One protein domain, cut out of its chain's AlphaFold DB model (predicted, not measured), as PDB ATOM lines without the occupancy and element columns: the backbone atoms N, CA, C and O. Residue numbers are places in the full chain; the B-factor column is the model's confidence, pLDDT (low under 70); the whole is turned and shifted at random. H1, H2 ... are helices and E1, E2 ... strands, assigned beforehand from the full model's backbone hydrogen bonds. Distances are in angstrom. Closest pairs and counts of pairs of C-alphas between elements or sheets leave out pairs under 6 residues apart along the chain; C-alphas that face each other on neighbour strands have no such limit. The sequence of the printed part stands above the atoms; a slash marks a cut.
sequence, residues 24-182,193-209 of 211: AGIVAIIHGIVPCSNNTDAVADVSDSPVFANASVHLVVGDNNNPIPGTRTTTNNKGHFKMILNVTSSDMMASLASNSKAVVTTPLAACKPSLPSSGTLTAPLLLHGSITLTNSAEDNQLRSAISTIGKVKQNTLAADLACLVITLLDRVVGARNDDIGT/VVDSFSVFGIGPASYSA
ATOM      1  N   ALA A  24     181.628 -39.327  69.965       60.72
ATOM      2  CA  ALA A  24     180.494 -38.936  69.124       60.72
ATOM      3  C   ALA A  24     179.174 -39.337  69.808       60.72
ATOM      4  O   ALA A  24     178.967 -40.508  70.138       60.72
ATOM      5  N   GLY A  25     178.268 -38.379  70.023       69.00
ATOM      6  CA  GLY A  25     176.955 -38.625  70.618       69.00
ATOM      7  C   GLY A  25     176.001 -39.284  69.622       69.00
ATOM      8  O   GLY A  25     175.260 -38.586  68.934       69.00
ATOM      9  N   ILE A  26     176.004 -40.614  69.531       77.69
ATOM     10  CA  ILE A  26     175.135 -41.358  68.607       77.69
ATOM     11  C   ILE A  26     173.823 -41.719  69.303       77.69
ATOM     12  O   ILE A  26     173.823 -42.283  70.399       77.69
ATOM     13  N   VAL A  27     172.694 -41.448  68.648       84.31
ATOM     14  CA  VAL A  27     171.361 -41.776  69.164       84.31
ATOM     15  C   VAL A  27     170.639 -42.775  68.260       84.31
ATOM     16  O   VAL A  27     170.462 -42.538  67.073       84.31
ATOM     17  N   ALA A  28     170.147 -43.877  68.820       84.75
ATOM     18  CA  ALA A  28     169.167 -44.732  68.157       84.75
ATOM     19  C   ALA A  28     167.754 -44.337  68.594       84.75
ATOM     20  O   ALA A  28     167.445 -44.343  69.786       84.75
ATOM     21  N   ILE A  29     166.894 -44.030  67.629       88.19
ATOM     22  CA  ILE A  29     165.461 -43.819  67.824       88.19
ATOM     23  C   ILE A  29     164.756 -45.072  67.325       88.19
ATOM     24  O   ILE A  29     164.758 -45.353  66.133       88.19
ATOM     25  N   ILE A  30     164.149 -45.827  68.232       89.50
ATOM     26  CA  ILE A  30     163.394 -47.036  67.912       89.50
ATOM     27  C   ILE A  30     161.921 -46.719  68.083       89.50
ATOM     28  O   ILE A  30     161.539 -46.163  69.112       89.50
ATOM     29  N   HIS A  31     161.088 -47.078  67.115       90.06
ATOM     30  CA  HIS A  31     159.647 -46.905  67.221       90.06
ATOM     31  C   HIS A  31     158.878 -48.028  66.535       90.06
ATOM     32  O   HIS A  31     159.389 -48.757  65.690       90.06
ATOM     33  N   GLY A  32     157.611 -48.149  66.907       89.50
ATOM     34  CA  GLY A  32     156.718 -49.133  66.321       89.50
ATOM     35  C   GLY A  32     155.315 -49.032  66.887       89.50
ATOM     36  O   GLY A  32     155.061 -48.263  67.816       89.50
ATOM     37  N   ILE A  33     154.414 -49.826  66.318       88.56
ATOM     38  CA  ILE A  33     153.042 -50.001  66.792       88.56
ATOM     39  C   ILE A  33     152.879 -51.466  67.170       88.56
ATOM     40  O   ILE A  33     153.238 -52.350  66.396       88.56
ATOM     41  N   VAL A  34     152.348 -51.731  68.359       89.94
ATOM     42  CA  VAL A  34     152.052 -53.098  68.790       89.94
ATOM     43  C   VAL A  34     150.621 -53.453  68.379       89.94
ATOM     44  O   VAL A  34     149.684 -52.809  68.864       89.94
ATOM     45  N   PRO A  35     150.414 -54.468  67.521       88.50
ATOM     46  CA  PRO A  35     149.074 -54.924  67.180       88.50
ATOM     47  C   PRO A  35     148.440 -55.676  68.356       88.50
ATOM     48  O   PRO A  35     149.100 -56.434  69.068       88.50
ATOM     49  N   CYS A  36     147.130 -55.519  68.534       89.38
ATOM     50  CA  CYS A  36     146.313 -56.367  69.400       89.38
ATOM     51  C   CYS A  36     145.842 -57.601  68.615       89.38
ATOM     52  O   CYS A  36     144.660 -57.793  68.329       89.38
ATOM     53  N   SER A  37     146.802 -58.425  68.202       86.06
ATOM     54  CA  SER A  37     146.555 -59.640  67.433       86.06
ATOM     55  C   SER A  37     147.695 -60.631  67.638       86.06
ATOM     56  O   SER A  37     148.835 -60.238  67.878       86.06
ATOM     57  N   ASN A  38     147.388 -61.920  67.532       81.81
ATOM     58  CA  ASN A  38     148.386 -62.984  67.407       81.81
ATOM     59  C   ASN A  38     148.640 -63.375  65.940       81.81
ATOM     60  O   ASN A  38     149.416 -64.295  65.695       81.81
ATOM     61  N   ASN A  39     147.987 -62.706  64.982       74.38
ATOM     62  CA  ASN A  39     148.209 -62.932  63.560       74.38
ATOM     63  C   ASN A  39     149.429 -62.134  63.074       74.38
ATOM     64  O   ASN A  39     149.501 -60.919  63.264       74.38
ATOM     65  N   THR A  40     150.378 -62.829  62.451       62.28
ATOM     66  CA  THR A  40     151.711 -62.317  62.103       62.28
ATOM     67  C   THR A  40     151.728 -61.405  60.876       62.28
ATOM     68  O   THR A  40     152.680 -60.656  60.673       62.28
ATOM     69  N   ASP A  41     150.643 -61.399  60.098       59.41
ATOM     70  CA  ASP A  41     150.500 -60.571  58.891       59.41
ATOM     71  C   ASP A  41     150.038 -59.126  59.191       59.41
ATOM     72  O   ASP A  41     150.023 -58.265  58.312       59.41
ATOM     73  N   ALA A  42     149.681 -58.820  60.444       52.53
ATOM     74  CA  ALA A  42     148.941 -57.611  60.825       52.53
ATOM     75  C   ALA A  42     149.782 -56.327  61.029       52.53
ATOM     76  O   ALA A  42     149.255 -55.340  61.540       52.53
ATOM     77  N   VAL A  43     151.072 -56.311  60.670       48.59
ATOM     78  CA  VAL A  43     151.953 -55.130  60.865       48.59
ATOM     79  C   VAL A  43     152.085 -54.267  59.602       48.59
ATOM     80  O   VAL A  43     152.449 -53.098  59.699       48.59
ATOM     81  N   ALA A  44     151.739 -54.796  58.424       43.34
ATOM     82  CA  ALA A  44     151.815 -54.043  57.170       43.34
ATOM     83  C   ALA A  44     150.637 -53.068  56.964       43.34
ATOM     84  O   ALA A  44     150.767 -52.128  56.185       43.34
ATOM     85  N   ASP A  45     149.521 -53.257  57.682       43.09
ATOM     86  CA  ASP A  45     148.321 -52.419  57.567       43.09
ATOM     87  C   ASP A  45     147.733 -52.086  58.952       43.09
ATOM     88  O   ASP A  45     146.708 -52.595  59.404       43.09
ATOM     89  N   VAL A  46     148.454 -51.234  59.683       51.97
ATOM     90  CA  VAL A  46     148.073 -50.704  61.007       51.97
ATOM     91  C   VAL A  46     146.889 -49.727  60.962       51.97
ATOM     92  O   VAL A  46     146.510 -49.189  62.000       51.97
ATOM     93  N   SER A  47     146.303 -49.478  59.787       52.03
ATOM     94  CA  SER A  47     145.201 -48.521  59.637       52.03
ATOM     95  C   SER A  47     143.854 -49.073  60.124       52.03
ATOM     96  O   SER A  47     143.010 -48.279  60.528       52.03
ATOM     97  N   ASP A  48     143.675 -50.402  60.145       52.50
ATOM     98  CA  ASP A  48     142.403 -51.062  60.514       52.50
ATOM     99  C   ASP A  48     142.535 -52.162  61.590       52.50
ATOM    100  O   ASP A  48     141.540 -52.708  62.075       52.50
ATOM    101  N   SER A  49     143.758 -52.508  62.001       64.06
ATOM    102  CA  SER A  49     143.978 -53.523  63.038       64.06
ATOM    103  C   SER A  49     143.872 -52.909  64.442       64.06
ATOM    104  O   SER A  49     144.463 -51.854  64.693       64.06
ATOM    105  N   PRO A  50     143.165 -53.543  65.398       82.06
ATOM    106  CA  PRO A  50     143.123 -53.058  66.772       82.06
ATOM    107  C   PRO A  50     144.539 -53.002  67.355       82.06
ATOM    108  O   PRO A  50     145.344 -53.914  67.175       82.06
ATOM    109  N   VAL A  51     144.842 -51.929  68.080       88.50
ATOM    110  CA  VAL A  51     146.169 -51.662  68.653       88.50
ATOM    111  C   VAL A  51     146.243 -52.087  70.119       88.50
ATOM    112  O   VAL A  51     145.249 -52.048  70.845       88.50
ATOM    113  N   PHE A  52     147.426 -52.490  70.585       91.25
ATOM    114  CA  PHE A  52     147.641 -52.884  71.976       91.25
ATOM    115  C   PHE A  52     148.150 -51.695  72.799       91.25
ATOM    116  O   PHE A  52     149.349 -51.421  72.858       91.25
ATOM    117  N   ALA A  53     147.229 -50.991  73.458       91.75
ATOM    118  CA  ALA A  53     147.552 -49.902  74.377       91.75
ATOM    119  C   ALA A  53     148.125 -50.398  75.717       91.75
ATOM    120  O   ALA A  53     147.729 -51.450  76.219       91.75
ATOM    121  N   ASN A  54     149.015 -49.610  76.332       92.12
ATOM    122  CA  ASN A  54     149.657 -49.898  77.624       92.12
ATOM    123  C   ASN A  54     150.413 -51.244  77.682       92.12
ATOM    124  O   ASN A  54     150.630 -51.810  78.755       92.12
ATOM    125  N   ALA A  55     150.848 -51.756  76.534       91.94
ATOM    126  CA  ALA A  55     151.673 -52.947  76.435       91.94
ATOM    127  C   ALA A  55     153.108 -52.628  76.868       91.94
ATOM    128  O   ALA A  55     153.686 -51.634  76.436       91.94
ATOM    129  N   SER A  56     153.703 -53.478  77.704       93.19
ATOM    130  CA  SER A  56     155.106 -53.374  78.099       93.19
ATOM    131  C   SER A  56     155.986 -53.970  77.005       93.19
ATOM    132  O   SER A  56     155.889 -55.163  76.710       93.19
ATOM    133  N   VAL A  57     156.877 -53.147  76.461       92.69
ATOM    134  CA  VAL A  57     157.823 -53.498  75.400       92.69
ATOM    135  C   VAL A  57     159.242 -53.290  75.915       92.69
ATOM    136  O   VAL A  57     159.515 -52.323  76.624       92.69
ATOM    137  N   HIS A  58     160.157 -54.184  75.566       92.75
ATOM    138  CA  HIS A  58     161.590 -53.987  75.783       92.75
ATOM    139  C   HIS A  58     162.386 -54.498  74.585       92.75
ATOM    140  O   HIS A  58     161.850 -55.240  73.761       92.75
ATOM    141  N   LEU A  59     163.651 -54.092  74.478       91.50
ATOM    142  CA  LEU A  59     164.538 -54.597  73.438       91.50
ATOM    143  C   LEU A  59     165.387 -55.734  73.964       91.50
ATOM    144  O   LEU A  59     165.852 -55.717  75.102       91.50
ATOM    145  N   VAL A  60     165.621 -56.684  73.078       91.62
ATOM    146  CA  VAL A  60     166.514 -57.813  73.268       91.62
ATOM    147  C   VAL A  60     167.537 -57.797  72.148       91.62
ATOM    148  O   VAL A  60     167.171 -57.569  70.996       91.62
ATOM    149  N   VAL A  61     168.785 -58.110  72.491       85.81
ATOM    150  CA  VAL A  61     169.848 -58.414  71.525       85.81
ATOM    151  C   VAL A  61     170.123 -59.910  71.566       85.81
ATOM    152  O   VAL A  61     170.244 -60.500  72.643       85.81
ATOM    153  N   GLY A  62     170.271 -60.517  70.398       80.06
ATOM    154  CA  GLY A  62     170.651 -61.908  70.262       80.06
ATOM    155  C   GLY A  62     169.517 -62.906  70.448       80.06
ATOM    156  O   GLY A  62     168.346 -62.581  70.694       80.06
ATOM    157  N   ASP A  63     169.922 -64.167  70.369       72.38
ATOM    158  CA  ASP A  63     169.055 -65.332  70.539       72.38
ATOM    159  C   ASP A  63     168.806 -65.658  72.017       72.38
ATOM    160  O   ASP A  63     167.800 -66.267  72.366       72.38
ATOM    161  N   ASN A  64     169.669 -65.163  72.910       72.31
ATOM    162  CA  ASN A  64     169.633 -65.447  74.350       72.31
ATOM    163  C   ASN A  64     168.529 -64.687  75.106       72.31
ATOM    164  O   ASN A  64     168.503 -64.704  76.334       72.31
ATOM    165  N   ASN A  65     167.661 -63.962  74.398       71.81
ATOM    166  CA  ASN A  65     166.607 -63.127  74.971       71.81
ATOM    167  C   ASN A  65     167.073 -62.149  76.069       71.81
ATOM    168  O   ASN A  65     166.292 -61.780  76.944       71.81
ATOM    169  N   ASN A  66     168.332 -61.697  76.016       80.31
ATOM    170  CA  ASN A  66     168.879 -60.805  77.031       80.31
ATOM    171  C   ASN A  66     168.363 -59.370  76.812       80.31
ATOM    172  O   ASN A  66     168.648 -58.782  75.759       80.31
ATOM    173  N   PRO A  67     167.601 -58.792  77.759       81.81
ATOM    174  CA  PRO A  67     167.075 -57.446  77.610       81.81
ATOM    175  C   PRO A  67     168.199 -56.410  77.662       81.81
ATOM    176  O   PRO A  67     169.073 -56.466  78.526       81.81
ATOM    177  N   ILE A  68     168.144 -55.410  76.786       80.38
ATOM    178  CA  ILE A  68     169.029 -54.246  76.880       80.38
ATOM    179  C   ILE A  68     168.556 -53.387  78.068       80.38
ATOM    180  O   ILE A  68     167.396 -52.946  78.076       80.38
ATOM    181  N   PRO A  69     169.408 -53.103  79.069       73.19
ATOM    182  CA  PRO A  69     169.046 -52.234  80.185       73.19
ATOM    183  C   PRO A  69     168.540 -50.867  79.707       73.19
ATOM    184  O   PRO A  69     169.061 -50.295  78.754       73.19
ATOM    185  N   GLY A  70     167.503 -50.337  80.359       72.56
ATOM    186  CA  GLY A  70     166.942 -49.021  80.019       72.56
ATOM    187  C   GLY A  70     166.038 -48.985  78.780       72.56
ATOM    188  O   GLY A  70     165.512 -47.926  78.461       72.56
ATOM    189  N   THR A  71     165.787 -50.119  78.114       81.94
ATOM    190  CA  THR A  71     164.904 -50.181  76.929       81.94
ATOM    191  C   THR A  71     163.456 -50.543  77.235       81.94
ATOM    192  O   THR A  71     162.676 -50.778  76.321       81.94
ATOM    193  N   ARG A  72     163.050 -50.614  78.506       87.31
ATOM    194  CA  ARG A  72     161.653 -50.907  78.843       87.31
ATOM    195  C   ARG A  72     160.793 -49.659  78.664       87.31
ATOM    196  O   ARG A  72     161.059 -48.626  79.268       87.31
ATOM    197  N   THR A  73     159.723 -49.789  77.893       89.50
ATOM    198  CA  THR A  73     158.723 -48.744  77.670       89.50
ATOM    199  C   THR A  73     157.319 -49.341  77.686       89.50
ATOM    200  O   THR A  73     157.143 -50.557  77.639       89.50
ATOM    201  N   THR A  74     156.310 -48.480  77.730       91.31
ATOM    202  CA  THR A  74     154.913 -48.848  77.483       91.31
ATOM    203  C   THR A  74     154.414 -48.219  76.191       91.31
ATOM    204  O   THR A  74     154.934 -47.181  75.768       91.31
ATOM    205  N   THR A  75     153.451 -48.866  75.538       91.31
ATOM    206  CA  THR A  75     152.745 -48.271  74.403       91.31
ATOM    207  C   THR A  75     151.714 -47.248  74.873       91.31
ATOM    208  O   THR A  75     151.093 -47.414  75.925       91.31
ATOM    209  N   ASN A  76     151.499 -46.206  74.073       88.00
ATOM    210  CA  ASN A  76     150.446 -45.221  74.304       88.00
ATOM    211  C   ASN A  76     149.048 -45.787  73.967       88.00
ATOM    212  O   ASN A  76     148.888 -46.947  73.581       88.00
ATOM    213  N   ASN A  77     148.021 -44.939  74.047       87.25
ATOM    214  CA  ASN A  77     146.631 -45.307  73.740       87.25
ATOM    215  C   ASN A  77     146.399 -45.725  72.277       87.25
ATOM    216  O   ASN A  77     145.384 -46.341  71.973       87.25
ATOM    217  N   LYS A  78     147.333 -45.400  71.379       86.06
ATOM    218  CA  LYS A  78     147.321 -45.788  69.964       86.06
ATOM    219  C   LYS A  78     148.234 -46.991  69.681       86.06
ATOM    220  O   LYS A  78     148.506 -47.294  68.528       86.06
ATOM    221  N   GLY A  79     148.755 -47.652  70.717       87.88
ATOM    222  CA  GLY A  79     149.676 -48.784  70.593       87.88
ATOM    223  C   GLY A  79     151.082 -48.424  70.109       87.88
ATOM    224  O   GLY A  79     151.893 -49.326  69.912       87.88
ATOM    225  N   HIS A  80     151.403 -47.138  69.944       89.44
ATOM    226  CA  HIS A  80     152.747 -46.706  69.582       89.44
ATOM    227  C   HIS A  80     153.681 -46.805  70.776       89.44
ATOM    228  O   HIS A  80     153.327 -46.427  71.892       89.44
ATOM    229  N   PHE A  81     154.914 -47.209  70.513       90.19
ATOM    230  CA  PHE A  81     156.019 -47.008  71.429       90.19
ATOM    231  C   PHE A  81     157.174 -46.306  70.722       90.19
ATOM    232  O   PHE A  81     157.292 -46.290  69.496       90.19
ATOM    233  N   LYS A  82     158.050 -45.741  71.543       89.25
ATOM    234  CA  LYS A  82     159.339 -45.180  71.156       89.25
ATOM    235  C   LYS A  82     160.378 -45.472  72.232       89.25
ATOM    236  O   LYS A  82     160.060 -45.544  73.418       89.25
ATOM    237  N   MET A  83     161.624 -45.605  71.832       87.69
ATOM    238  CA  MET A  83     162.764 -45.708  72.727       87.69
ATOM    239  C   MET A  83     163.885 -44.877  72.130       87.69
ATOM    240  O   MET A  83     164.078 -44.878  70.916       87.69
ATOM    241  N   ILE A  84     164.597 -44.150  72.980       85.81
ATOM    242  CA  ILE A  84     165.779 -43.400  72.573       85.81
ATOM    243  C   ILE A  84     166.950 -43.965  73.351       85.81
ATOM    244  O   ILE A  84     166.914 -43.995  74.582       85.81
ATOM    245  N   LEU A  85     167.961 -44.432  72.628       84.00
ATOM    246  CA  LEU A  85     169.155 -45.021  73.208       84.00
ATOM    247  C   LEU A  85     170.378 -44.239  72.787       84.00
ATOM    248  O   LEU A  85     170.575 -43.973  71.604       84.00
ATOM    249  N   ASN A  86     171.221 -43.935  73.765       83.50
ATOM    250  CA  ASN A  86     172.569 -43.477  73.493       83.50
ATOM    251  C   ASN A  86     173.403 -44.695  73.121       83.50
ATOM    252  O   ASN A  86     173.481 -45.666  73.875       83.50
ATOM    253  N   VAL A  87     173.997 -44.642  71.942       77.19
ATOM    254  CA  VAL A  87     174.787 -45.725  71.384       77.19
ATOM    255  C   VAL A  87     176.240 -45.355  71.582       77.19
ATOM    256  O   VAL A  87     176.735 -44.390  71.012       77.19
ATOM    257  N   THR A  88     176.920 -46.123  72.423       75.06
ATOM    258  CA  THR A  88     178.283 -45.802  72.858       75.06
ATOM    259  C   THR A  88     179.354 -46.520  72.042       75.06
ATOM    260  O   THR A  88     180.538 -46.272  72.247       75.06
ATOM    261  N   SER A  89     178.973 -47.431  71.138       71.50
ATOM    262  CA  SER A  89     179.914 -48.160  70.284       71.50
ATOM    263  C   SER A  89     179.312 -48.583  68.944       71.50
ATOM    264  O   SER A  89     178.100 -48.765  68.794       71.50
ATOM    265  N   SER A  90     180.193 -48.800  67.967       71.00
ATOM    266  CA  SER A  90     179.867 -49.394  66.669       71.00
ATOM    267  C   SER A  90     179.252 -50.785  66.798       71.00
ATOM    268  O   SER A  90     178.305 -51.103  66.083       71.00
ATOM    269  N   ASP A  91     179.747 -51.593  67.734       76.19
ATOM    270  CA  ASP A  91     179.268 -52.960  67.953       76.19
ATOM    271  C   ASP A  91     177.839 -52.976  68.499       76.19
ATOM    272  O   ASP A  91     177.027 -53.817  68.111       76.19
ATOM    273  N   MET A  92     177.498 -52.003  69.352       78.94
ATOM    274  CA  MET A  92     176.131 -51.813  69.827       78.94
ATOM    275  C   MET A  92     175.206 -51.440  68.664       78.94
ATOM    276  O   MET A  92     174.123 -52.008  68.542       78.94
ATOM    277  N   MET A  93     175.641 -50.545  67.770       82.50
ATOM    278  CA  MET A  93     174.868 -50.180  66.578       82.50
ATOM    279  C   MET A  93     174.682 -51.360  65.615       82.50
ATOM    280  O   MET A  93     173.573 -51.611  65.144       82.50
ATOM    281  N   ALA A  94     175.743 -52.128  65.363       79.81
ATOM    282  CA  ALA A  94     175.686 -53.325  64.530       79.81
ATOM    283  C   ALA A  94     174.753 -54.391  65.130       79.81
ATOM    284  O   ALA A  94     173.978 -55.018  64.404       79.81
ATOM    285  N   SER A  95     174.770 -54.555  66.455       83.56
ATOM    286  CA  SER A  95     173.875 -55.468  67.177       83.56
ATOM    287  C   SER A  95     172.409 -55.031  67.088       83.56
ATOM    288  O   SER A  95     171.530 -55.868  66.864       83.56
ATOM    289  N   LEU A  96     172.140 -53.724  67.196       84.69
ATOM    290  CA  LEU A  96     170.806 -53.147  66.995       84.69
ATOM    291  C   LEU A  96     170.279 -53.382  65.575       84.69
ATOM    292  O   LEU A  96     169.111 -53.716  65.409       84.69
ATOM    293  N   ALA A  97     171.139 -53.251  64.563       84.88
ATOM    294  CA  ALA A  97     170.749 -53.372  63.160       84.88
ATOM    295  C   ALA A  97     170.614 -54.811  62.646       84.88
ATOM    296  O   ALA A  97     169.905 -55.031  61.669       84.88
ATOM    297  N   SER A  98     171.297 -55.782  63.256       83.31
ATOM    298  CA  SER A  98     171.367 -57.152  62.720       83.31
ATOM    299  C   SER A  98     170.724 -58.216  63.601       83.31
ATOM    300  O   SER A  98     170.296 -59.245  63.084       83.31
ATOM    301  N   ASN A  99     170.665 -58.000  64.916       84.75
ATOM    302  CA  ASN A  99     170.325 -59.059  65.860       84.75
ATOM    303  C   ASN A  99     169.537 -58.526  67.057       84.75
ATOM    304  O   ASN A  99     169.798 -58.892  68.199       84.75
ATOM    305  N   SER A 100     168.603 -57.607  66.815       91.12
ATOM    306  CA  SER A 100     167.751 -57.066  67.870       91.12
ATOM    307  C   SER A 100     166.281 -57.217  67.545       91.12
ATOM    308  O   SER A 100     165.861 -57.133  66.389       91.12
ATOM    309  N   LYS A 101     165.485 -57.423  68.592       92.75
ATOM    310  CA  LYS A 101     164.032 -57.550  68.501       92.75
ATOM    311  C   LYS A 101     163.335 -56.797  69.626       92.75
ATOM    312  O   LYS A 101     163.818 -56.754  70.759       92.75
ATOM    313  N   ALA A 102     162.184 -56.220  69.307       93.00
ATOM    314  CA  ALA A 102     161.233 -55.726  70.283       93.00
ATOM    315  C   ALA A 102     160.433 -56.912  70.826       93.00
ATOM    316  O   ALA A 102     159.987 -57.766  70.061       93.00
ATOM    317  N   VAL A 103     160.263 -56.965  72.143       93.25
ATOM    318  CA  VAL A 103     159.575 -58.047  72.847       93.25
ATOM    319  C   VAL A 103     158.467 -57.460  73.706       93.25
ATOM    320  O   VAL A 103     158.721 -56.636  74.590       93.25
ATOM    321  N   VAL A 104     157.236 -57.908  73.466       92.81
ATOM    322  CA  VAL A 104     156.059 -57.530  74.251       92.81
ATOM    323  C   VAL A 104     155.848 -58.559  75.351       92.81
ATOM    324  O   VAL A 104     155.645 -59.739  75.077       92.81
ATOM    325  N   THR A 105     155.889 -58.108  76.605       91.31
ATOM    326  CA  THR A 105     155.741 -58.985  77.782       91.31
ATOM    327  C   THR A 105     154.338 -58.982  78.364       91.31
ATOM    328  O   THR A 105     154.032 -59.807  79.218       91.31
ATOM    329  N   THR A 106     153.494 -58.030  77.966       92.50
ATOM    330  CA  THR A 106     152.095 -58.015  78.399       92.50
ATOM    331  C   THR A 106     151.319 -59.090  77.630       92.50
ATOM    332  O   THR A 106     151.391 -59.097  76.400       92.50
ATOM    333  N   PRO A 107     150.557 -59.969  78.307       92.06
ATOM    334  CA  PRO A 107     149.732 -60.973  77.638       92.06
ATOM    335  C   PRO A 107     148.726 -60.353  76.663       92.06
ATOM    336  O   PRO A 107     148.046 -59.391  77.020       92.06
ATOM    337  N   LEU A 108     148.566 -60.932  75.468       90.94
ATOM    338  CA  LEU A 108     147.615 -60.441  74.456       90.94
ATOM    339  C   LEU A 108     146.160 -60.456  74.955       90.94
ATOM    340  O   LEU A 108     145.374 -59.588  74.579       90.94
ATOM    341  N   ALA A 109     145.816 -61.372  75.864       91.69
ATOM    342  CA  ALA A 109     144.520 -61.390  76.544       91.69
ATOM    343  C   ALA A 109     144.156 -60.050  77.221       91.69
ATOM    344  O   ALA A 109     142.973 -59.736  77.353       91.69
ATOM    345  N   ALA A 110     145.148 -59.239  77.618       92.44
ATOM    346  CA  ALA A 110     144.917 -57.922  78.213       92.44
ATOM    347  C   ALA A 110     144.397 -56.883  77.205       92.44
ATOM    348  O   ALA A 110     143.753 -55.920  77.610       92.44
ATOM    349  N   CYS A 111     144.660 -57.065  75.907       91.00
ATOM    350  CA  CYS A 111     144.133 -56.191  74.859       91.00
ATOM    351  C   CYS A 111     142.801 -56.711  74.303       91.00
ATOM    352  O   CYS A 111     141.892 -55.930  74.028       91.00
ATOM    353  N   LYS A 112     142.662 -58.037  74.176       90.44
ATOM    354  CA  LYS A 112     141.424 -58.695  73.754       90.44
ATOM    355  C   LYS A 112     141.298 -60.048  74.462       90.44
ATOM    356  O   LYS A 112     142.108 -60.929  74.184       90.44
ATOM    357  N   PRO A 113     140.261 -60.270  75.293       90.50
ATOM    358  CA  PRO A 113     140.140 -61.482  76.115       90.50
ATOM    359  C   PRO A 113     140.127 -62.812  75.351       90.50
ATOM    360  O   PRO A 113     140.405 -63.851  75.934       90.50
ATOM    361  N   SER A 114     139.797 -62.799  74.054       90.38
ATOM    362  CA  SER A 114     139.814 -63.993  73.201       90.38
ATOM    363  C   SER A 114     141.211 -64.375  72.691       90.38
ATOM    364  O   SER A 114     141.341 -65.375  71.990       90.38
ATOM    365  N   LEU A 115     142.232 -63.550  72.940       90.38
ATOM    366  CA  LEU A 115     143.617 -63.822  72.560       90.38
ATOM    367  C   LEU A 115     144.353 -64.598  73.665       90.38
ATOM    368  O   LEU A 115     143.904 -64.609  74.812       90.38
ATOM    369  N   PRO A 116     145.500 -65.230  73.352       89.50
ATOM    370  CA  PRO A 116     146.256 -66.003  74.331       89.50
ATOM    371  C   PRO A 116     146.667 -65.200  75.575       89.50
ATOM    372  O   PRO A 116     147.115 -64.052  75.492       89.50
ATOM    373  N   SER A 117     146.548 -65.836  76.742       90.56
ATOM    374  CA  SER A 117     146.976 -65.300  78.044       90.56
ATOM    375  C   SER A 117     148.434 -65.620  78.391       90.56
ATOM    376  O   SER A 117     148.936 -65.162  79.414       90.56
ATOM    377  N   SER A 118     149.107 -66.410  77.559       88.88
ATOM    378  CA  SER A 118     150.521 -66.768  77.658       88.88
ATOM    379  C   SER A 118     151.184 -66.617  76.287       88.88
ATOM    380  O   SER A 118     150.500 -66.350  75.304       88.88
ATOM    381  N   GLY A 119     152.508 -66.752  76.222       87.38
ATOM    382  CA  GLY A 119     153.285 -66.539  74.999       87.38
ATOM    383  C   GLY A 119     153.872 -65.134  74.893       87.38
ATOM    384  O   GLY A 119     153.751 -64.315  75.802       87.38
ATOM    385  N   THR A 120     154.582 -64.880  73.799       88.56
ATOM    386  CA  THR A 120     155.340 -63.644  73.583       88.56
ATOM    387  C   THR A 120     155.180 -63.175  72.145       88.56
ATOM    388  O   THR A 120     155.350 -63.955  71.208       88.56
ATOM    389  N   LEU A 121     154.890 -61.886  71.970       90.69
ATOM    390  CA  LEU A 121     154.948 -61.228  70.670       90.69
ATOM    391  C   LEU A 121     156.329 -60.590  70.508       90.69
ATOM    392  O   LEU A 121     156.784 -59.846  71.382       90.69
ATOM    393  N   THR A 122     156.993 -60.878  69.395       91.25
ATOM    394  CA  THR A 122     158.311 -60.323  69.075       91.25
ATOM    395  C   THR A 122     158.322 -59.735  67.675       91.25
ATOM    396  O   THR A 122     157.605 -60.218  66.811       91.25
ATOM    397  N   ALA A 123     159.124 -58.706  67.430       90.44
ATOM    398  CA  ALA A 123     159.304 -58.138  66.096       90.44
ATOM    399  C   ALA A 123     160.776 -57.749  65.900       90.44
ATOM    400  O   ALA A 123     161.351 -57.140  66.807       90.44
ATOM    401  N   PRO A 124     161.412 -58.089  64.765       91.00
ATOM    402  CA  PRO A 124     162.792 -57.695  64.507       91.00
ATOM    403  C   PRO A 124     162.894 -56.174  64.354       91.00
ATOM    404  O   PRO A 124     161.956 -55.533  63.883       91.00
ATOM    405  N   LEU A 125     164.027 -55.591  64.739       90.44
ATOM    406  CA  LEU A 125     164.312 -54.185  64.455       90.44
ATOM    407  C   LEU A 125     164.791 -54.051  63.011       90.44
ATOM    408  O   LEU A 125     165.603 -54.849  62.546       90.44
ATOM    409  N   LEU A 126     164.306 -53.024  62.319       88.88
ATOM    410  CA  LEU A 126     164.707 -52.700  60.957       88.88
ATOM    411  C   LEU A 126     165.321 -51.307  60.944       88.88
ATOM    412  O   LEU A 126     164.658 -50.331  61.290       88.88
ATOM    413  N   LEU A 127     166.593 -51.208  60.552       87.19
ATOM    414  CA  LEU A 127     167.228 -49.913  60.335       87.19
ATOM    415  C   LEU A 127     166.601 -49.264  59.101       87.19
ATOM    416  O   LEU A 127     166.778 -49.754  57.987       87.19
ATOM    417  N   HIS A 128     165.888 -48.162  59.306       84.62
ATOM    418  CA  HIS A 128     165.316 -47.383  58.216       84.62
ATOM    419  C   HIS A 128     166.297 -46.342  57.694       84.62
ATOM    420  O   HIS A 128     166.213 -45.988  56.530       84.62
ATOM    421  N   GLY A 129     167.266 -45.898  58.498       81.81
ATOM    422  CA  GLY A 129     168.425 -45.140  58.028       81.81
ATOM    423  C   GLY A 129     169.079 -44.316  59.130       81.81
ATOM    424  O   GLY A 129     168.750 -44.450  60.311       81.81
ATOM    425  N   SER A 130     170.015 -43.460  58.734       81.06
ATOM    426  CA  SER A 130     170.838 -42.674  59.653       81.06
ATOM    427  C   SER A 130     171.199 -41.314  59.078       81.06
ATOM    428  O   SER A 130     171.465 -41.202  57.883       81.06
ATOM    429  N   ILE A 131     171.297 -40.305  59.936       78.19
ATOM    430  CA  ILE A 131     171.738 -38.961  59.571       78.19
ATOM    431  C   ILE A 131     172.883 -38.540  60.489       78.19
ATOM    432  O   ILE A 131     172.792 -38.644  61.714       78.19
ATOM    433  N   THR A 132     173.946 -38.021  59.881       81.88
ATOM    434  CA  THR A 132     175.014 -37.304  60.582       81.88
ATOM    435  C   THR A 132     174.653 -35.828  60.635       81.88
ATOM    436  O   THR A 132     174.352 -35.226  59.608       81.88
ATOM    437  N   LEU A 133     174.688 -35.253  61.830       75.25
ATOM    438  CA  LEU A 133     174.356 -33.859  62.080       75.25
ATOM    439  C   LEU A 133     175.629 -33.017  62.050       75.25
ATOM    440  O   LEU A 133     176.638 -33.342  62.681       75.25
ATOM    441  N   THR A 134     175.579 -31.907  61.324       78.38
ATOM    442  CA  THR A 134     176.646 -30.907  61.314       78.38
ATOM    443  C   THR A 134     176.303 -29.775  62.292       78.38
ATOM    444  O   THR A 134     175.508 -29.968  63.216       78.38
ATOM    445  N   ASN A 135     176.921 -28.605  62.122       73.44
ATOM    446  CA  ASN A 135     176.668 -27.406  62.928       73.44
ATOM    447  C   ASN A 135     175.775 -26.386  62.197       73.44
ATOM    448  O   ASN A 135     175.790 -25.199  62.523       73.44
ATOM    449  N   SER A 136     175.018 -26.825  61.185       74.50
ATOM    450  CA  SER A 136     174.060 -25.970  60.479       74.50
ATOM    451  C   SER A 136     172.888 -25.554  61.385       74.50
ATOM    452  O   SER A 136     172.594 -26.194  62.400       74.50
ATOM    453  N   ALA A 137     172.189 -24.470  61.030       71.62
ATOM    454  CA  ALA A 137     171.007 -24.024  61.774       71.62
ATOM    455  C   ALA A 137     169.887 -25.083  61.774       71.62
ATOM    456  O   ALA A 137     169.241 -25.290  62.802       71.62
ATOM    457  N   GLU A 138     169.702 -25.783  60.652       75.38
ATOM    458  CA  GLU A 138     168.726 -26.869  60.501       75.38
ATOM    459  C   GLU A 138     169.092 -28.075  61.380       75.38
ATOM    460  O   GLU A 138     168.245 -28.597  62.107       75.38
ATOM    461  N   ASP A 139     170.371 -28.463  61.409       75.94
ATOM    462  CA  ASP A 139     170.842 -29.558  62.264       75.94
ATOM    463  C   ASP A 139     170.688 -29.220  63.749       75.94
ATOM    464  O   ASP A 139     170.318 -30.079  64.546       75.94
ATOM    465  N   ASN A 140     170.892 -27.959  64.139       73.31
ATOM    466  CA  ASN A 140     170.654 -27.509  65.512       73.31
ATOM    467  C   ASN A 140     169.168 -27.579  65.900       73.31
ATOM    468  O   ASN A 140     168.840 -27.963  67.029       73.31
ATOM    469  N   GLN A 141     168.258 -27.270  64.970       76.56
ATOM    470  CA  GLN A 141     166.823 -27.479  65.182       76.56
ATOM    471  C   GLN A 141     166.497 -28.967  65.348       76.56
ATOM    472  O   GLN A 141     165.728 -29.332  66.240       76.56
ATOM    473  N   LEU A 142     167.128 -29.834  64.556       76.50
ATOM    474  CA  LEU A 142     166.947 -31.280  64.642       76.50
ATOM    475  C   LEU A 142     167.492 -31.854  65.962       76.50
ATOM    476  O   LEU A 142     166.794 -32.623  66.625       76.50
ATOM    477  N   ARG A 143     168.668 -31.402  66.425       79.31
ATOM    478  CA  ARG A 143     169.207 -31.735  67.760       79.31
ATOM    479  C   ARG A 143     168.221 -31.346  68.869       79.31
ATOM    480  O   ARG A 143     167.949 -32.147  69.767       79.31
ATOM    481  N   SER A 144     167.644 -30.146  68.787       75.38
ATOM    482  CA  SER A 144     166.634 -29.662  69.740       75.38
ATOM    483  C   SER A 144     165.358 -30.515  69.724       75.38
ATOM    484  O   SER A 144     164.847 -30.903  70.783       75.38
ATOM    485  N   ALA A 145     164.873 -30.882  68.534       76.81
ATOM    486  CA  ALA A 145     163.710 -31.747  68.371       76.81
ATOM    487  C   ALA A 145     163.949 -33.136  68.983       76.81
ATOM    488  O   ALA A 145     163.149 -33.582  69.805       76.81
ATOM    489  N   ILE A 146     165.076 -33.787  68.676       76.88
ATOM    490  CA  ILE A 146     165.439 -35.106  69.225       76.88
ATOM    491  C   ILE A 146     165.538 -35.051  70.756       76.88
ATOM    492  O   ILE A 146     164.957 -35.892  71.445       76.88
ATOM    493  N   SER A 147     166.199 -34.023  71.302       79.31
ATOM    494  CA  SER A 147     166.288 -33.813  72.755       79.31
ATOM    495  C   SER A 147     164.905 -33.676  73.400       79.31
ATOM    496  O   SER A 147     164.632 -34.265  74.449       79.31
ATOM    497  N   THR A 148     164.005 -32.932  72.755       77.75
ATOM    498  CA  THR A 148     162.630 -32.737  73.225       77.75
ATOM    499  C   THR A 148     161.850 -34.049  73.199       77.75
ATOM    500  O   THR A 148     161.229 -34.415  74.195       77.75
ATOM    501  N   ILE A 149     161.941 -34.810  72.105       76.81
ATOM    502  CA  ILE A 149     161.283 -36.116  71.957       76.81
ATOM    503  C   ILE A 149     161.741 -37.081  73.056       76.81
ATOM    504  O   ILE A 149     160.898 -37.788  73.616       76.81
ATOM    505  N   GLY A 150     163.033 -37.094  73.402       75.19
ATOM    506  CA  GLY A 150     163.578 -37.951  74.462       75.19
ATOM    507  C   GLY A 150     163.058 -37.633  75.862       75.19
ATOM    508  O   GLY A 150     162.956 -38.526  76.697       75.19
ATOM    509  N   LYS A 151     162.653 -36.385  76.113       77.12
ATOM    510  CA  LYS A 151     162.085 -35.959  77.403       77.12
ATOM    511  C   LYS A 151     160.589 -36.262  77.534       77.12
ATOM    512  O   LYS A 151     160.052 -36.241  78.641       77.12
ATOM    513  N   VAL A 152     159.898 -36.547  76.428       75.75
ATOM    514  CA  VAL A 152     158.451 -36.806  76.426       75.75
ATOM    515  C   VAL A 152     158.142 -38.237  76.876       75.75
ATOM    516  O   VAL A 152     158.505 -39.199  76.195       75.75
ATOM    517  N   LYS A 153     157.381 -38.364  77.969       77.75
ATOM    518  CA  LYS A 153     156.866 -39.636  78.510       77.75
ATOM    519  C   LYS A 153     155.734 -40.214  77.648       77.75
ATOM    520  O   LYS A 153     154.872 -39.457  77.215       77.75
ATOM    521  N   GLN A 154     155.692 -41.541  77.493       71.81
ATOM    522  CA  GLN A 154     154.792 -42.271  76.575       71.81
ATOM    523  C   GLN A 154     153.286 -42.123  76.802       71.81
ATOM    524  O   GLN A 154     152.517 -42.192  75.853       71.81
ATOM    525  N   ASN A 155     152.846 -41.899  78.038       63.97
ATOM    526  CA  ASN A 155     151.417 -41.932  78.376       63.97
ATOM    527  C   ASN A 155     150.832 -40.519  78.495       63.97
ATOM    528  O   ASN A 155     150.053 -40.226  79.396       63.97
ATOM    529  N   THR A 156     151.269 -39.611  77.623       74.25
ATOM    530  CA  THR A 156     150.830 -38.209  77.605       74.25
ATOM    531  C   THR A 156     150.355 -37.826  76.209       74.25
ATOM    532  O   THR A 156     150.803 -38.411  75.230       74.25
ATOM    533  N   LEU A 157     149.509 -36.797  76.080       74.31
ATOM    534  CA  LEU A 157     149.141 -36.248  74.762       74.31
ATOM    535  C   LEU A 157     150.371 -35.804  73.950       74.31
ATOM    536  O   LEU A 157     150.392 -35.916  72.728       74.31
ATOM    537  N   ALA A 158     151.428 -35.352  74.632       78.00
ATOM    538  CA  ALA A 158     152.695 -35.017  73.993       78.00
ATOM    539  C   ALA A 158     153.387 -36.244  73.370       78.00
ATOM    540  O   ALA A 158     154.152 -36.087  72.420       78.00
ATOM    541  N   ALA A 159     153.128 -37.460  73.868       73.38
ATOM    542  CA  ALA A 159     153.678 -38.692  73.309       73.38
ATOM    543  C   ALA A 159     153.133 -38.987  71.917       73.38
ATOM    544  O   ALA A 159     153.910 -39.349  71.043       73.38
ATOM    545  N   ASP A 160     151.837 -38.765  71.700       77.25
ATOM    546  CA  ASP A 160     151.212 -38.941  70.388       77.25
ATOM    547  C   ASP A 160     151.859 -38.019  69.354       77.25
ATOM    548  O   ASP A 160     152.218 -38.461  68.262       77.25
ATOM    549  N   LEU A 161     152.076 -36.751  69.723       80.38
ATOM    550  CA  LEU A 161     152.777 -35.799  68.866       80.38
ATOM    551  C   LEU A 161     154.237 -36.216  68.649       80.38
ATOM    552  O   LEU A 161     154.726 -36.173  67.527       80.38
ATOM    553  N   ALA A 162     154.931 -36.663  69.697       76.94
ATOM    554  CA  ALA A 162     156.309 -37.125  69.583       76.94
ATOM    555  C   ALA A 162     156.438 -38.358  68.671       76.94
ATOM    556  O   ALA A 162     157.375 -38.430  67.884       76.94
ATOM    557  N   CYS A 163     155.501 -39.305  68.738       79.06
ATOM    558  CA  CYS A 163     155.450 -40.456  67.839       79.06
ATOM    559  C   CYS A 163     155.175 -40.030  66.396       79.06
ATOM    560  O   CYS A 163     155.845 -40.532  65.500       79.06
ATOM    561  N   LEU A 164     154.277 -39.064  66.167       80.69
ATOM    562  CA  LEU A 164     154.047 -38.503  64.833       80.69
ATOM    563  C   LEU A 164     155.311 -37.840  64.269       80.69
ATOM    564  O   LEU A 164     155.662 -38.069  63.113       80.69
ATOM    565  N   VAL A 165     156.019 -37.055  65.087       80.94
ATOM    566  CA  VAL A 165     157.296 -36.443  64.691       80.94
ATOM    567  C   VAL A 165     158.325 -37.521  64.352       80.94
ATOM    568  O   VAL A 165     159.002 -37.396  63.339       80.94
ATOM    569  N   ILE A 166     158.413 -38.606  65.129       80.75
ATOM    570  CA  ILE A 166     159.300 -39.733  64.805       80.75
ATOM    571  C   ILE A 166     158.900 -40.392  63.480       80.75
ATOM    572  O   ILE A 166     159.773 -40.657  62.668       80.75
ATOM    573  N   THR A 167     157.610 -40.604  63.211       79.69
ATOM    574  CA  THR A 167     157.155 -41.146  61.918       79.69
ATOM    575  C   THR A 167     157.514 -40.227  60.745       79.69
ATOM    576  O   THR A 167     157.830 -40.705  59.659       79.69
ATOM    577  N   LEU A 168     157.498 -38.907  60.941       78.12
ATOM    578  CA  LEU A 168     157.977 -37.962  59.931       78.12
ATOM    579  C   LEU A 168     159.497 -38.041  59.763       78.12
ATOM    580  O   LEU A 168     159.967 -38.072  58.630       78.12
ATOM    581  N   LEU A 169     160.257 -38.118  60.861       77.88
ATOM    582  CA  LEU A 169     161.709 -38.317  60.819       77.88
ATOM    583  C   LEU A 169     162.072 -39.607  60.088       77.88
ATOM    584  O   LEU A 169     162.970 -39.593  59.257       77.88
ATOM    585  N   ASP A 170     161.341 -40.683  60.346       78.69
ATOM    586  CA  ASP A 170     161.502 -41.967  59.677       78.69
ATOM    587  C   ASP A 170     161.333 -41.845  58.158       78.69
ATOM    588  O   ASP A 170     162.186 -42.283  57.391       78.69
ATOM    589  N   ARG A 171     160.291 -41.133  57.707       76.62
ATOM    590  CA  ARG A 171     160.084 -40.836  56.280       76.62
ATOM    591  C   ARG A 171     161.184 -39.956  55.692       76.62
ATOM    592  O   ARG A 171     161.604 -40.196  54.566       76.62
ATOM    593  N   VAL A 172     161.643 -38.943  56.428       72.50
ATOM    594  CA  VAL A 172     162.731 -38.052  55.987       72.50
ATOM    595  C   VAL A 172     164.038 -38.830  55.839       72.50
ATOM    596  O   VAL A 172     164.741 -38.663  54.848       72.50
ATOM    597  N   VAL A 173     164.351 -39.694  56.802       74.62
ATOM    598  CA  VAL A 173     165.533 -40.560  56.784       74.62
ATOM    599  C   VAL A 173     165.428 -41.579  55.650       74.62
ATOM    600  O   VAL A 173     166.371 -41.714  54.874       74.62
ATOM    601  N   GLY A 174     164.266 -42.219  55.492       65.75
ATOM    602  CA  GLY A 174     163.980 -43.139  54.393       65.75
ATOM    603  C   GLY A 174     164.156 -42.489  53.018       65.75
ATOM    604  O   GLY A 174     164.798 -43.076  52.156       65.75
ATOM    605  N   ALA A 175     163.671 -41.255  52.841       59.59
ATOM    606  CA  ALA A 175     163.819 -40.491  51.599       59.59
ATOM    607  C   ALA A 175     165.258 -40.011  51.334       59.59
ATOM    608  O   ALA A 175     165.633 -39.802  50.185       59.59
ATOM    609  N   ARG A 176     166.076 -39.824  52.379       62.19
ATOM    610  CA  ARG A 176     167.490 -39.426  52.250       62.19
ATOM    611  C   ARG A 176     168.445 -40.589  51.972       62.19
ATOM    612  O   ARG A 176     169.587 -40.336  51.603       62.19
ATOM    613  N   ASN A 177     168.015 -41.844  52.106       49.50
ATOM    614  CA  ASN A 177     168.873 -42.995  51.793       49.50
ATOM    615  C   ASN A 177     169.158 -43.183  50.295       49.50
ATOM    616  O   ASN A 177     170.030 -43.986  49.963       49.50
ATOM    617  N   ASP A 178     168.480 -42.450  49.408       36.31
ATOM    618  CA  ASP A 178     168.783 -42.457  47.972       36.31
ATOM    619  C   ASP A 178     170.004 -41.589  47.608       36.31
ATOM    620  O   ASP A 178     170.470 -41.648  46.472       36.31
ATOM    621  N   ASP A 179     170.568 -40.825  48.554       34.25
ATOM    622  CA  ASP A 179     171.702 -39.939  48.276       34.25
ATOM    623  C   ASP A 179     172.666 -39.829  49.473       34.25
ATOM    624  O   ASP A 179     172.740 -38.820  50.175       34.25
ATOM    625  N   ILE A 180     173.453 -40.885  49.715       38.06
ATOM    626  CA  ILE A 180     174.723 -40.753  50.455       38.06
ATOM    627  C   ILE A 180     175.830 -40.485  49.429       38.06
ATOM    628  O   ILE A 180     176.745 -41.282  49.211       38.06
ATOM    629  N   GLY A 181     175.707 -39.338  48.760       26.66
ATOM    630  CA  GLY A 181     176.786 -38.669  48.055       26.66
ATOM    631  C   GLY A 181     177.715 -37.968  49.050       26.66
ATOM    632  O   GLY A 181     177.311 -37.135  49.854       26.66
ATOM    633  N   THR A 182     178.986 -38.342  48.995       37.41
ATOM    634  CA  THR A 182     180.145 -37.753  49.683       37.41
ATOM    635  C   THR A 182     180.189 -36.216  49.697       37.41
ATOM    636  O   THR A 182     179.965 -35.619  48.648       37.41
ATOM    637  N   VAL A 193     176.330 -33.152  72.624       63.12
ATOM    638  CA  VAL A 193     175.441 -32.939  71.475       63.12
ATOM    639  C   VAL A 193     175.223 -34.241  70.690       63.12
ATOM    640  O   VAL A 193     176.126 -35.055  70.552       63.12
ATOM    641  N   VAL A 194     174.002 -34.465  70.189       69.75
ATOM    642  CA  VAL A 194     173.675 -35.623  69.330       69.75
ATOM    643  C   VAL A 194     174.334 -35.418  67.971       69.75
ATOM    644  O   VAL A 194     173.853 -34.579  67.219       69.75
ATOM    645  N   ASP A 195     175.433 -36.103  67.674       75.69
ATOM    646  CA  ASP A 195     176.228 -35.945  66.445       75.69
ATOM    647  C   ASP A 195     175.694 -36.751  65.272       75.69
ATOM    648  O   ASP A 195     175.878 -36.387  64.113       75.69
ATOM    649  N   SER A 196     175.008 -37.844  65.565       79.19
ATOM    650  CA  SER A 196     174.287 -38.612  64.569       79.19
ATOM    651  C   SER A 196     173.113 -39.317  65.214       79.19
ATOM    652  O   SER A 196     173.098 -39.589  66.420       79.19
ATOM    653  N   PHE A 197     172.105 -39.613  64.405       82.81
ATOM    654  CA  PHE A 197     171.012 -40.456  64.843       82.81
ATOM    655  C   PHE A 197     170.612 -41.459  63.773       82.81
ATOM    656  O   PHE A 197     170.699 -41.188  62.576       82.81
ATOM    657  N   SER A 198     170.143 -42.610  64.234       85.38
ATOM    658  CA  SER A 198     169.592 -43.674  63.405       85.38
ATOM    659  C   SER A 198     168.147 -43.919  63.795       85.38
ATOM    660  O   SER A 198     167.815 -43.892  64.983       85.38
ATOM    661  N   VAL A 199     167.293 -44.173  62.809       87.06
ATOM    662  CA  VAL A 199     165.883 -44.495  63.032       87.06
ATOM    663  C   VAL A 199     165.649 -45.968  62.724       87.06
ATOM    664  O   VAL A 199     166.041 -46.470  61.668       87.06
ATOM    665  N   PHE A 200     165.034 -46.654  63.680       89.56
ATOM    666  CA  PHE A 200     164.648 -48.051  63.594       89.56
ATOM    667  C   PHE A 200     163.134 -48.176  63.682       89.56
ATOM    668  O   PHE A 200     162.527 -47.757  64.675       89.56
ATOM    669  N   GLY A 201     162.551 -48.823  62.682       89.31
ATOM    670  CA  GLY A 201     161.215 -49.384  62.782       89.31
ATOM    671  C   GLY A 201     161.242 -50.794  63.364       89.31
ATOM    672  O   GLY A 201     162.298 -51.370  63.653       89.31
ATOM    673  N   ILE A 202     160.055 -51.375  63.488       88.12
ATOM    674  CA  ILE A 202     159.892 -52.810  63.708       88.12
ATOM    675  C   ILE A 202     159.403 -53.483  62.431       88.12
ATOM    676  O   ILE A 202     158.579 -52.936  61.700       88.12
ATOM    677  N   GLY A 203     159.919 -54.677  62.178       84.94
ATOM    678  CA  GLY A 203     159.441 -55.555  61.125       84.94
ATOM    679  C   GLY A 203     158.164 -56.305  61.514       84.94
ATOM    680  O   GLY A 203     157.530 -55.985  62.525       84.94
ATOM    681  N   PRO A 204     157.777 -57.322  60.724       82.38
ATOM    682  CA  PRO A 204     156.580 -58.108  60.986       82.38
ATOM    683  C   PRO A 204     156.659 -58.783  62.357       82.38
ATOM    684  O   PRO A 204     157.696 -59.329  62.744       82.38
ATOM    685  N   ALA A 205     155.556 -58.720  63.098       85.62
ATOM    686  CA  ALA A 205     155.477 -59.302  64.423       85.62
ATOM    687  C   ALA A 205     155.190 -60.805  64.335       85.62
ATOM    688  O   ALA A 205     154.342 -61.247  63.568       85.62
ATOM    689  N   SER A 206     155.860 -61.573  65.182       85.56
ATOM    690  CA  SER A 206     155.737 -63.017  65.307       85.56
ATOM    691  C   SER A 206     155.310 -63.372  66.723       85.56
ATOM    692  O   SER A 206     155.925 -62.928  67.699       85.56
ATOM    693  N   TYR A 207     154.260 -64.182  66.841       87.75
ATOM    694  CA  TYR A 207     153.791 -64.707  68.119       87.75
ATOM    695  C   TYR A 207     154.372 -66.103  68.371       87.75
ATOM    696  O   TYR A 207     154.316 -66.978  67.510       87.75
ATOM    697  N   SER A 208     154.902 -66.315  69.573       86.31
ATOM    698  CA  SER A 208     155.366 -67.613  70.060       86.31
ATOM    699  C   SER A 208     154.545 -68.005  71.286       86.31
ATOM    700  O   SER A 208     154.453 -67.234  72.244       86.31
ATOM    701  N   ALA A 209     153.917 -69.180  71.252       82.94
ATOM    702  CA  ALA A 209     153.185 -69.713  72.396       82.94
ATOM    703  C   ALA A 209     154.145 -70.062  73.546       82.94
ATOM    704  O   ALA A 209     155.304 -70.399  73.315       82.94
TER     705      ALA A 209
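This is residues 24 to 182 and 193 to 209 of the 211 residues of an uncharacterized protein of Leersia perrieri (UniProt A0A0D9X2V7). A strongly twisted sheet rolls most of the way round, like a small barrel left open between its edge strands E2 and E3, with the short helix H1 at one end and the longer helices H2 and H3 on the outside, over E1, E3 and their neighbours. The long stretches 34 to 55 and 105 to 119 lie toward the end away from H1. The printed part has 176 residues, with three named helices and seven named strands in the order E1 E2 E3 H1 E4 E5 H2 H3 E6 E7; the class is mixed, helices and strands. The sheet is branched at E5 and mixed, with E1 and E6 parallel and its other neighbour pairs antiparallel. The whole is compact, with a radius of gyration of the C-alphas of 16.2 A, and its spans of 53 by 35 by 29 A are only just elongated.

E1, residues 25 to 33, starts at C-alpha 25 at (176.955, -38.625, 70.618) and is 26.8 A long. E2 is residues 56 to 61, and E3 is residues 80 to 87, 22.1 A long. H1 is residues 90 to 98, and E4 is residues 100 to 104. E5, the longest strand, runs 35.4 A from Thr 120 to Thr 132, where C-alpha 132 stands at (175.014, -37.304, 60.582). H2, residues 137 to 151, is 21.6 A long, and H3, residues 157 to 176, is 29.2 A long. E6 is residues 194 to 202, 22.7 A long. E7 is residues 206 to 208, and its C-alpha 208 is at (155.366, -67.613, 70.060).

E3 lies on one side of E1 and E6 on the other side. E1 and E3 are antiparallel, with N 30 and O 83 at 2.8 A, within hydrogen-bond range; E1 and E6 are parallel, with N 29 and O 198 at 2.8 A. E5 pairs in a staggered way: with E7 over residues 120 to 122, with E4 over 121 to 124 and with E6 over 125 to 132. N 131 and O 197 are 2.8 A apart between E5 and E6, and N 206 and O 122 are 2.7 A apart between E5 and E7. E4 and E5 form a hairpin, with N 102 and O 123 at 2.8 A. E2 is the antiparallel neighbour of E4, with N 103 and O 58 at 2.8 A. Residues 56 to 57 of E2 also pair with residues 73 to 74, antiparallel. The closest C-alphas of E2 and E3, those of Val 57 and Phe 81, are 7.8 A apart. H1 is on the sheet, on the opposite face from H2 and H3; the closest C-alphas of H1 and E5 are those of Ala 97 and Leu 127, 5.7 A. H3 is on the sheet at a height of 8.3 A, slantwise to the strands at 56 degrees to E5 on the local plane; its closest C-alphas to E5 are those of Val 173 and Gly 129, 5.6 A. H2 is on the same face at a height of 9.9 A. H2 and H3 are close but not clearly touching, with the C-alphas of Ile 149 and Ala 162 at 5.6 A, at a steep tilt of 42 degrees, opposite ways. Every O i to N i+4 pair is within hydrogen-bond range in H1 and H2; in H3 it is 15 of 16.

The two C-alphas farthest apart, those of Ser 114 and Thr 182, are 53.6 A apart. Residues 183 to 192 are not printed, and C-alphas 182 and 193 are 22.8 A apart across that cut. The links E1 to E2, E2 to E3 and E4 to E5 are long. The mean pLDDT of the printed part is 79.3; it is under 70 at residues 24 to 25, 40 to 49, 155, 174 to 182 and 193 to 194.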